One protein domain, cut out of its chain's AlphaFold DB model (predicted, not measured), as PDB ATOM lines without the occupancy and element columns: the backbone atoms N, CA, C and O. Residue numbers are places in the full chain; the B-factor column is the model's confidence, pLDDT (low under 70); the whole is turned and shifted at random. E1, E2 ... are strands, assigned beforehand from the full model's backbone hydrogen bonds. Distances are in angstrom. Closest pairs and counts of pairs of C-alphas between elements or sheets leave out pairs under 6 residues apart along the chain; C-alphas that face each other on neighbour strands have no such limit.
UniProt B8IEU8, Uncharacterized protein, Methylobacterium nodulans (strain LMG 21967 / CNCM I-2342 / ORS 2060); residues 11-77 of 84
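This is residues 11 to 77 of the 84 residues of an uncharacterized protein of Methylobacterium nodulans (strain LMG 21967 / CNCM I-2342 / ORS 2060) (UniProt B8IEU8). A twisted sheet of four antiparallel strands, E1, E2, E3, E4 in order, is a meander, each strand the antiparallel neighbour of the one before; beyond it a small E5-E6 hairpin ends in a long loop, residues 58 to 73. The 67 printed residues hold six strands, E1 to E6 along the chain, and no named helix: all strand. The whole is loose, with a radius of gyration of the C-alphas of 14.2 A, and flat, spanning 38 by 34 by 16 A.

E3, residues 35 to 45, bends by 57 degrees at residue 38. It forms hairpins with E2, residues 22 to 30, and E4, residues 48 to 52; N 26 and O 40 at 2.8 A, and N 43 and O 50 at 2.9 A, are within hydrogen-bond range. E1, residues 11 to 19, is an edge strand in a hairpin with E2, with N 15 and O 25 at 2.8 A. E4 runs on into E5, residues 55 to 57, at 67 degrees. E5 forms a hairpin with E6, residues 74 to 76, with N 75 and O 56 at 2.8 A.

E1 begins at C-alpha 11, (12.246, 5.786, 4.660); E6 ends at C-alpha 76, (16.722, 6.018, 24.727). E3 measures 28.6 A from first to last C-alpha.

The C-alphas farthest apart, of Ala 32 and Asp 69, are 41.4 A apart. The printed part has no cut; the link E5 to E6 is long. No printed residue is under 70 in pLDDT.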
ATOM      1  N   VAL A  11      13.049   6.872   4.089       96.81
ATOM      2  CA  VAL A  11      12.246   5.786   4.660       96.81
ATOM      3  C   VAL A  11      12.431   4.563   3.774       96.81
ATOM      4  O   VAL A  11      12.130   4.612   2.584       96.81
ATOM      5  N   VAL A  12      12.937   3.474   4.349       97.25
ATOM      6  CA  VAL A  12      13.196   2.227   3.606       97.25
ATOM      7  C   VAL A  12      12.212   1.115   3.956       97.25
ATOM      8  O   VAL A  12      12.072   0.164   3.197       97.25
ATOM      9  N   GLU A  13      11.511   1.239   5.084       98.12
ATOM     10  CA  GLU A  13      10.481   0.300   5.524       98.12
ATOM     11  C   GLU A  13       9.466   1.029   6.406       98.12
ATOM     12  O   GLU A  13       9.845   1.893   7.203       98.12
ATOM     13  N   PHE A  14       8.195   0.647   6.300       98.06
ATOM     14  CA  PHE A  14       7.144   1.054   7.224       98.06
ATOM     15  C   PHE A  14       6.319  -0.165   7.642       98.06
ATOM     16  O   PHE A  14       5.714  -0.827   6.801       98.06
ATOM     17  N   ARG A  15       6.269  -0.440   8.949       97.75
ATOM     18  CA  ARG A  15       5.332  -1.399   9.547       97.75
ATOM     19  C   ARG A  15       4.173  -0.640  10.186       97.75
ATOM     20  O   ARG A  15       4.408   0.047  11.185       97.75
ATOM     21  N   PRO A  16       2.941  -0.777   9.677       97.69
ATOM     22  CA  PRO A  16       1.782  -0.147  10.292       97.69
ATOM     23  C   PRO A  16       1.459  -0.796  11.643       97.69
ATOM     24  O   PRO A  16       1.600  -2.005  11.823       97.69
ATOM     25  N   MET A  17       0.999   0.014  12.592       96.75
ATOM     26  CA  MET A  17       0.446  -0.440  13.869       96.75
ATOM     27  C   MET A  17      -0.471   0.648  14.405       96.75
ATOM     28  O   MET A  17      -0.006   1.764  14.578       96.75
ATOM     29  N   ASP A  18      -1.726   0.344  14.722       95.94
ATOM     30  CA  ASP A  18      -2.639   1.348  15.275       95.94
ATOM     31  C   ASP A  18      -2.890   1.101  16.763       95.94
ATOM     32  O   ASP A  18      -3.511   0.108  17.148       95.94
ATOM     33  N   ARG A  19      -2.354   1.977  17.620       95.88
ATOM     34  CA  ARG A  19      -2.556   1.902  19.070       95.88
ATOM     35  C   ARG A  19      -2.361   3.260  19.731       95.88
ATOM     36  O   ARG A  19      -1.232   3.721  19.889       95.88
ATOM     37  N   ASN A  20      -3.442   3.841  20.247       96.06
ATOM     38  CA  ASN A  20      -3.429   5.180  20.841       96.06
ATOM     39  C   ASN A  20      -2.844   6.195  19.842       96.06
ATOM     40  O   ASN A  20      -3.413   6.409  18.775       96.06
ATOM     41  N   THR A  21      -1.697   6.794  20.165       97.00
ATOM     42  CA  THR A  21      -0.986   7.702  19.263       97.00
ATOM     43  C   THR A  21      -0.121   6.972  18.244       97.00
ATOM     44  O   THR A  21       0.184   7.553  17.213       97.00
ATOM     45  N   LEU A  22       0.292   5.729  18.495       97.25
ATOM     46  CA  LEU A  22       1.190   4.978  17.618       97.25
ATOM     47  C   LEU A  22       0.467   4.590  16.321       97.25
ATOM     48  O   LEU A  22      -0.624   4.023  16.375       97.25
ATOM     49  N   LYS A  23       1.093   4.890  15.179       97.94
ATOM     50  CA  LYS A  23       0.629   4.572  13.814       97.94
ATOM     51  C   LYS A  23       1.523   3.577  13.081       97.94
ATOM     52  O   LYS A  23       1.138   3.024  12.050       97.94
ATOM     53  N   GLY A  24       2.698   3.305  13.629       97.62
ATOM     54  CA  GLY A  24       3.593   2.289  13.109       97.62
ATOM     55  C   GLY A  24       5.032   2.547  13.493       97.62
ATOM     56  O   GLY A  24       5.336   3.386  14.341       97.62
ATOM     57  N   PHE A  25       5.916   1.830  12.819       97.69
ATOM     58  CA  PHE A  25       7.355   1.980  12.938       97.69
ATOM     59  C   PHE A  25       7.966   2.129  11.556       97.69
ATOM     60  O   PHE A  25       7.552   1.445  10.620       97.69
ATOM     61  N   VAL A  26       8.970   2.987  11.433       98.12
ATOM     62  CA  VAL A  26       9.739   3.160  10.199       98.12
ATOM     63  C   VAL A  26      11.190   2.778  10.439       98.12
ATOM     64  O   VAL A  26      11.750   3.026  11.509       98.12
ATOM     65  N   THR A  27      11.804   2.218   9.404       97.81
ATOM     66  CA  THR A  27      13.258   2.155   9.293       97.81
ATOM     67  C   THR A  27      13.713   3.313   8.414       97.81
ATOM     68  O   THR A  27      13.258   3.440   7.273       97.81
ATOM     69  N   VAL A  28      14.604   4.159   8.939       96.62
ATOM     70  CA  VAL A  28      15.224   5.249   8.175       96.62
ATOM     71  C   VAL A  28      16.677   4.944   7.847       96.62
ATOM     72  O   VAL A  28      17.405   4.345   8.640       96.62
ATOM     73  N   ARG A  29      17.117   5.402   6.679       95.75
ATOM     74  CA  ARG A  29      18.507   5.372   6.238       95.75
ATOM     75  C   ARG A  29      19.008   6.796   6.038       95.75
ATOM     76  O   ARG A  29      18.326   7.605   5.420       95.75
ATOM     77  N   ILE A  30      20.217   7.074   6.520       94.06
ATOM     78  CA  ILE A  30      20.958   8.314   6.258       94.06
ATOM     79  C   ILE A  30      22.185   7.936   5.416       94.06
ATOM     80  O   ILE A  30      23.213   7.534   5.979       94.06
ATOM     81  N   PRO A  31      22.102   7.995   4.069       93.25
ATOM     82  CA  PRO A  31      23.125   7.428   3.189       93.25
ATOM     83  C   PRO A  31      24.520   8.016   3.409       93.25
ATOM     84  O   PRO A  31      25.497   7.270   3.465       93.25
ATOM     85  N   ALA A  32      24.616   9.333   3.612       92.44
ATOM     86  CA  ALA A  32      25.898  10.006   3.817       92.44
ATOM     87  C   ALA A  32      26.627   9.564   5.096       92.44
ATOM     88  O   ALA A  32      27.850   9.646   5.154       92.44
ATOM     89  N   MET A  33      25.894   9.066   6.096       92.75
ATOM     90  CA  MET A  33      26.455   8.532   7.342       92.75
ATOM     91  C   MET A  33      26.639   7.011   7.303       92.75
ATOM     92  O   MET A  33      27.164   6.442   8.253       92.75
ATOM     93  N   ARG A  34      26.172   6.339   6.239       93.06
ATOM     94  CA  ARG A  34      26.043   4.871   6.179       93.06
ATOM     95  C   ARG A  34      25.302   4.308   7.404       93.06
ATOM     96  O   ARG A  34      25.629   3.232   7.897       93.06
ATOM     97  N   LEU A  35      24.301   5.048   7.885       93.94
ATOM     98  CA  LEU A  35      23.563   4.743   9.108       93.94
ATOM     99  C   LEU A  35      22.134   4.302   8.777       93.94
ATOM    100  O   LEU A  35      21.425   4.985   8.039       93.94
ATOM    101  N   THR A  36      21.704   3.190   9.372       96.06
ATOM    102  CA  THR A  36      20.313   2.719   9.337       96.06
ATOM    103  C   THR A  36      19.766   2.671  10.754       96.06
ATOM    104  O   THR A  36      20.298   1.950  11.599       96.06
ATOM    105  N   ILE A  37      18.676   3.394  10.996       95.62
ATOM    106  CA  ILE A  37      17.995   3.474  12.286       95.62
ATOM    107  C   ILE A  37      16.663   2.733  12.150       95.62
ATOM    108  O   ILE A  37      15.835   3.080  11.308       95.62
ATOM    109  N   ARG A  38      16.486   1.674  12.941       96.06
ATOM    110  CA  ARG A  38      15.309   0.791  12.920       96.06
ATOM    111  C   ARG A  38      14.387   1.101  14.085       96.06
ATOM    112  O   ARG A  38      14.852   1.583  15.111       96.06
ATOM    113  N   ASP A  39      13.115   0.749  13.929       95.38
ATOM    114  CA  ASP A  39      12.093   0.861  14.973       95.38
ATOM    115  C   ASP A  39      11.831   2.308  15.444       95.38
ATOM    116  O   ASP A  39      11.480   2.545  16.600       95.38
ATOM    117  N   CYS A  40      11.952   3.293  14.545       96.44
ATOM    118  CA  CYS A  40      11.514   4.661  14.823       96.44
ATOM    119  C   CYS A  40       9.982   4.703  14.874       96.44
ATOM    120  O   CYS A  40       9.324   4.360  13.891       96.44
ATOM    121  N   SER A  41       9.397   5.119  15.997       96.50
ATOM    122  CA  SER A  41       7.935   5.148  16.152       96.50
ATOM    123  C   SER A  41       7.312   6.295  15.358       96.50
ATOM    124  O   SER A  41       7.787   7.422  15.436       96.50
ATOM    125  N   VAL A  42       6.227   6.041  14.633       97.75
ATOM    126  CA  VAL A  42       5.388   7.084  14.025       97.75
ATOM    127  C   VAL A  42       4.184   7.281  14.907       97.75
ATOM    128  O   VAL A  42       3.477   6.321  15.205       97.75
ATOM    129  N   ASN A  43       3.931   8.520  15.294       97.81
ATOM    130  CA  ASN A  43       2.814   8.854  16.149       97.81
ATOM    131  C   ASN A  43       1.951   9.944  15.521       97.81
ATOM    132  O   ASN A  43       2.454  10.812  14.810       97.81
ATOM    133  N   GLU A  44       0.661   9.907  15.828       98.06
ATOM    134  CA  GLU A  44      -0.305  10.941  15.502       98.06
ATOM    135  C   GLU A  44      -1.207  11.228  16.709       98.06
ATOM    136  O   GLU A  44      -1.709  10.313  17.361       98.06
ATOM    137  N   SER A  45      -1.431  12.505  17.011       97.69
ATOM    138  CA  SER A  45      -2.402  12.946  18.015       97.69
ATOM    139  C   SER A  45      -2.870  14.360  17.702       97.69
ATOM    140  O   SER A  45      -2.049  15.223  17.389       97.69
ATOM    141  N   ASN A  46      -4.180  14.611  17.789       96.38
ATOM    142  CA  ASN A  46      -4.778  15.932  17.549       96.38
ATOM    143  C   ASN A  46      -4.317  16.568  16.218       96.38
ATOM    144  O   ASN A  46      -3.932  17.736  16.175       96.38
ATOM    145  N   GLY A  47      -4.268  15.769  15.145       95.38
ATOM    146  CA  GLY A  47      -3.827  16.201  13.812       95.38
ATOM    147  C   GLY A  47      -2.320  16.455  13.663       95.38
ATOM    148  O   GLY A  47      -1.869  16.800  12.574       95.38
ATOM    149  N   ARG A  48      -1.518  16.278  14.720       97.38
ATOM    150  CA  ARG A  48      -0.054  16.410  14.678       97.38
ATOM    151  C   ARG A  48       0.595  15.047  14.515       97.38
ATOM    152  O   ARG A  48       0.189  14.102  15.185       97.38
ATOM    153  N   ARG A  49       1.635  14.967  13.681       96.88
ATOM    154  CA  ARG A  49       2.436  13.757  13.455       96.88
ATOM    155  C   ARG A  49       3.883  13.979  13.853       96.88
ATOM    156  O   ARG A  49       4.429  15.047  13.593       96.88
ATOM    157  N   TRP A  50       4.504  12.967  14.444       96.19
ATOM    158  CA  TRP A  50       5.927  12.997  14.768       96.19
ATOM    159  C   TRP A  50       6.552  11.609  14.681       96.19
ATOM    160  O   TRP A  50       5.868  10.588  14.793       96.19
ATOM    161  N   VAL A  51       7.872  11.592  14.501       95.69
ATOM    162  CA  VAL A  51       8.682  10.380  14.598       95.69
ATOM    163  C   VAL A  51       9.484  10.425  15.892       95.69
ATOM    164  O   VAL A  51      10.187  11.397  16.154       95.69
ATOM    165  N   GLY A  52       9.363   9.384  16.708       94.31
ATOM    166  CA  GLY A  52      10.223   9.167  17.865       94.31
ATOM    167  C   GLY A  52      11.455   8.353  17.479       94.31
ATOM    168  O   GLY A  52      11.339   7.380  16.727       94.31
ATOM    169  N   LEU A  53      12.617   8.725  18.020       94.38
ATOM    170  CA  LEU A  53      13.828   7.911  17.917       94.38
ATOM    171  C   LEU A  53      13.642   6.562  18.636       94.38
ATOM    172  O   LEU A  53      12.790   6.451  19.525       94.38
ATOM    173  N   PRO A  54      14.412   5.526  18.263       94.31
ATOM    174  CA  PRO A  54      14.248   4.207  18.849       94.31
ATOM    175  C   PRO A  54      14.529   4.224  20.349       94.31
ATOM    176  O   PRO A  54      15.513   4.799  20.825       94.31
ATOM    177  N   ALA A  55      13.684   3.512  21.081       92.12
ATOM    178  CA  ALA A  55      13.860   3.245  22.494       92.12
ATOM    179  C   ALA A  55      13.705   1.744  22.736       92.12
ATOM    180  O   ALA A  55      12.941   1.065  22.046       92.12
ATOM    181  N   LYS A  56      14.427   1.215  23.720       89.88
ATOM    182  CA  LYS A  56      14.357  -0.203  24.090       89.88
ATOM    183  C   LYS A  56      13.855  -0.347  25.508       89.88
ATOM    184  O   LYS A  56      14.251   0.421  26.380       89.88
ATOM    185  N   ALA A  57      12.994  -1.334  25.731       92.19
ATOM    186  CA  ALA A  57      12.571  -1.670  27.079       92.19
ATOM    187  C   ALA A  57      13.798  -2.075  27.906       92.19
ATOM    188  O   ALA A  57      14.656  -2.823  27.433       92.19
ATOM    189  N   GLN A  58      13.897  -1.545  29.119       93.75
ATOM    190  CA  GLN A  58      14.965  -1.894  30.040       93.75
ATOM    191  C   GLN A  58      14.725  -3.302  30.584       93.75
ATOM    192  O   GLN A  58      13.617  -3.630  31.010       93.75
ATOM    193  N   ILE A  59      15.775  -4.118  30.572       93.06
ATOM    194  CA  ILE A  59      15.769  -5.477  31.108       93.06
ATOM    195  C   ILE A  59      16.631  -5.473  32.373       93.06
ATOM    196  O   ILE A  59      17.771  -5.006  32.349       93.06
ATOM    197  N   GLY A  60      16.053  -5.923  33.486       90.56
ATOM    198  CA  GLY A  60      16.697  -6.021  34.790       90.56
ATOM    199  C   GLY A  60      17.643  -7.218  34.890       90.56
ATOM    200  O   GLY A  60      17.787  -8.004  33.954       90.56
ATOM    201  N   ARG A  61      18.292  -7.370  36.051       89.88
ATOM    202  CA  ARG A  61      19.265  -8.454  36.291       89.88
ATOM    203  C   ARG A  61      18.651  -9.845  36.130       89.88
ATOM    204  O   ARG A  61      19.307 -10.726  35.587       89.88
ATOM    205  N   ASP A  62      17.388  -9.990  36.503       92.81
ATOM    206  CA  ASP A  62      16.659 -11.259  36.459       92.81
ATOM    207  C   ASP A  62      15.981 -11.511  35.098       92.81
ATOM    208  O   ASP A  62      15.047 -12.295  34.995       92.81
ATOM    209  N   GLN A  63      16.428 -10.824  34.035       89.44
ATOM    210  CA  GLN A  63      15.848 -10.867  32.682       89.44
ATOM    211  C   GLN A  63      14.389 -10.383  32.583       89.44
ATOM    212  O   GLN A  63      13.747 -10.520  31.540       89.44
ATOM    213  N   GLU A  64      13.874  -9.744  33.631       94.19
ATOM    214  CA  GLU A  64      12.536  -9.161  33.644       94.19
ATOM    215  C   GLU A  64      12.519  -7.721  33.116       94.19
ATOM    216  O   GLU A  64      13.493  -6.975  33.233       94.19
ATOM    217  N   LEU A  65      11.383  -7.294  32.557       94.81
ATOM    218  CA  LEU A  65      11.194  -5.902  32.150       94.81
ATOM    219  C   LEU A  65      11.169  -4.993  33.377       94.81
ATOM    220  O   LEU A  65      10.311  -5.138  34.249       94.81
ATOM    221  N   VAL A  66      12.047  -3.992  33.400       95.19
ATOM    222  CA  VAL A  66      12.040  -2.974  34.451       95.19
ATOM    223  C   VAL A  66      10.737  -2.188  34.358       95.19
ATOM    224  O   VAL A  66      10.388  -1.636  33.308       95.19
ATOM    225  N   ARG A  67      10.009  -2.123  35.472       94.38
ATOM    226  CA  ARG A  67       8.768  -1.359  35.601       94.38
ATOM    227  C   ARG A  67       8.907  -0.290  36.673       94.38
ATOM    228  O   ARG A  67       9.507  -0.520  37.715       94.38
ATOM    229  N   ARG A  68       8.292   0.862  36.426       92.94
ATOM    230  CA  ARG A  68       8.115   1.942  37.399       92.94
ATOM    231  C   ARG A  68       6.663   2.390  37.333       92.94
ATOM    232  O   ARG A  68       6.149   2.608  36.236       92.94
ATOM    233  N   ASP A  69       5.993   2.436  38.479       93.00
ATOM    234  CA  ASP A  69       4.570   2.792  38.590       93.00
ATOM    235  C   ASP A  69       3.676   1.967  37.638       93.00
ATOM    236  O   ASP A  69       2.804   2.479  36.937       93.00
ATOM    237  N   GLY A  70       3.968   0.664  37.532       89.94
ATOM    238  CA  GLY A  70       3.269  -0.280  36.652       89.94
ATOM    239  C   GLY A  70       3.634  -0.194  35.161       89.94
ATOM    240  O   GLY A  70       3.267  -1.091  34.397       89.94
ATOM    241  N   LYS A  71       4.396   0.815  34.725       88.94
ATOM    242  CA  LYS A  71       4.769   1.036  33.318       88.94
ATOM    243  C   LYS A  71       6.167   0.511  33.008       88.94
ATOM    244  O   LYS A  71       7.102   0.739  33.773       88.94
ATOM    245  N   ILE A  72       6.315  -0.152  31.857       93.06
ATOM    246  CA  ILE A  72       7.621  -0.590  31.339       93.06
ATOM    247  C   ILE A  72       8.507   0.641  31.137       93.06
ATOM    248  O   ILE A  72       8.075   1.628  30.540       93.06
ATOM    249  N   GLN A  73       9.731   0.581  31.649       93.75
ATOM    250  CA  GLN A  73      10.738   1.610  31.440       93.75
ATOM    251  C   GLN A  73      11.454   1.378  30.119       93.75
ATOM    252  O   GLN A  73      11.820   0.252  29.784       93.75
ATOM    253  N   TYR A  74      11.668   2.459  29.378       90.19
ATOM    254  CA  TYR A  74      12.388   2.439  28.114       90.19
ATOM    255  C   TYR A  74      13.630   3.319  28.227       90.19
ATOM    256  O   TYR A  74      13.563   4.430  28.744       90.19
ATOM    257  N   ALA A  75      14.758   2.818  27.735       90.81
ATOM    258  CA  ALA A  75      15.983   3.582  27.563       90.81
ATOM    259  C   ALA A  75      16.037   4.145  26.139       90.81
ATOM    260  O   ALA A  75      15.772   3.421  25.171       90.81
ATOM    261  N   ALA A  76      16.402   5.421  26.016       88.88
ATOM    262  CA  ALA A  76      16.722   6.018  24.727       88.88
ATOM    263  C   ALA A  76      17.946   5.312  24.127       88.88
ATOM    264  O   ALA A  76      18.934   5.076  24.821       88.88
ATOM    265  N   VAL A  77      17.866   4.946  22.844       91.12
ATOM    266  CA  VAL A  77      19.004   4.376  22.097       91.12
ATOM    267  C   VAL A  77      19.715   5.460  21.289       91.12
ATOM    268  O   VAL A  77      20.921   5.388  21.087       91.12
TER     269      VAL A  77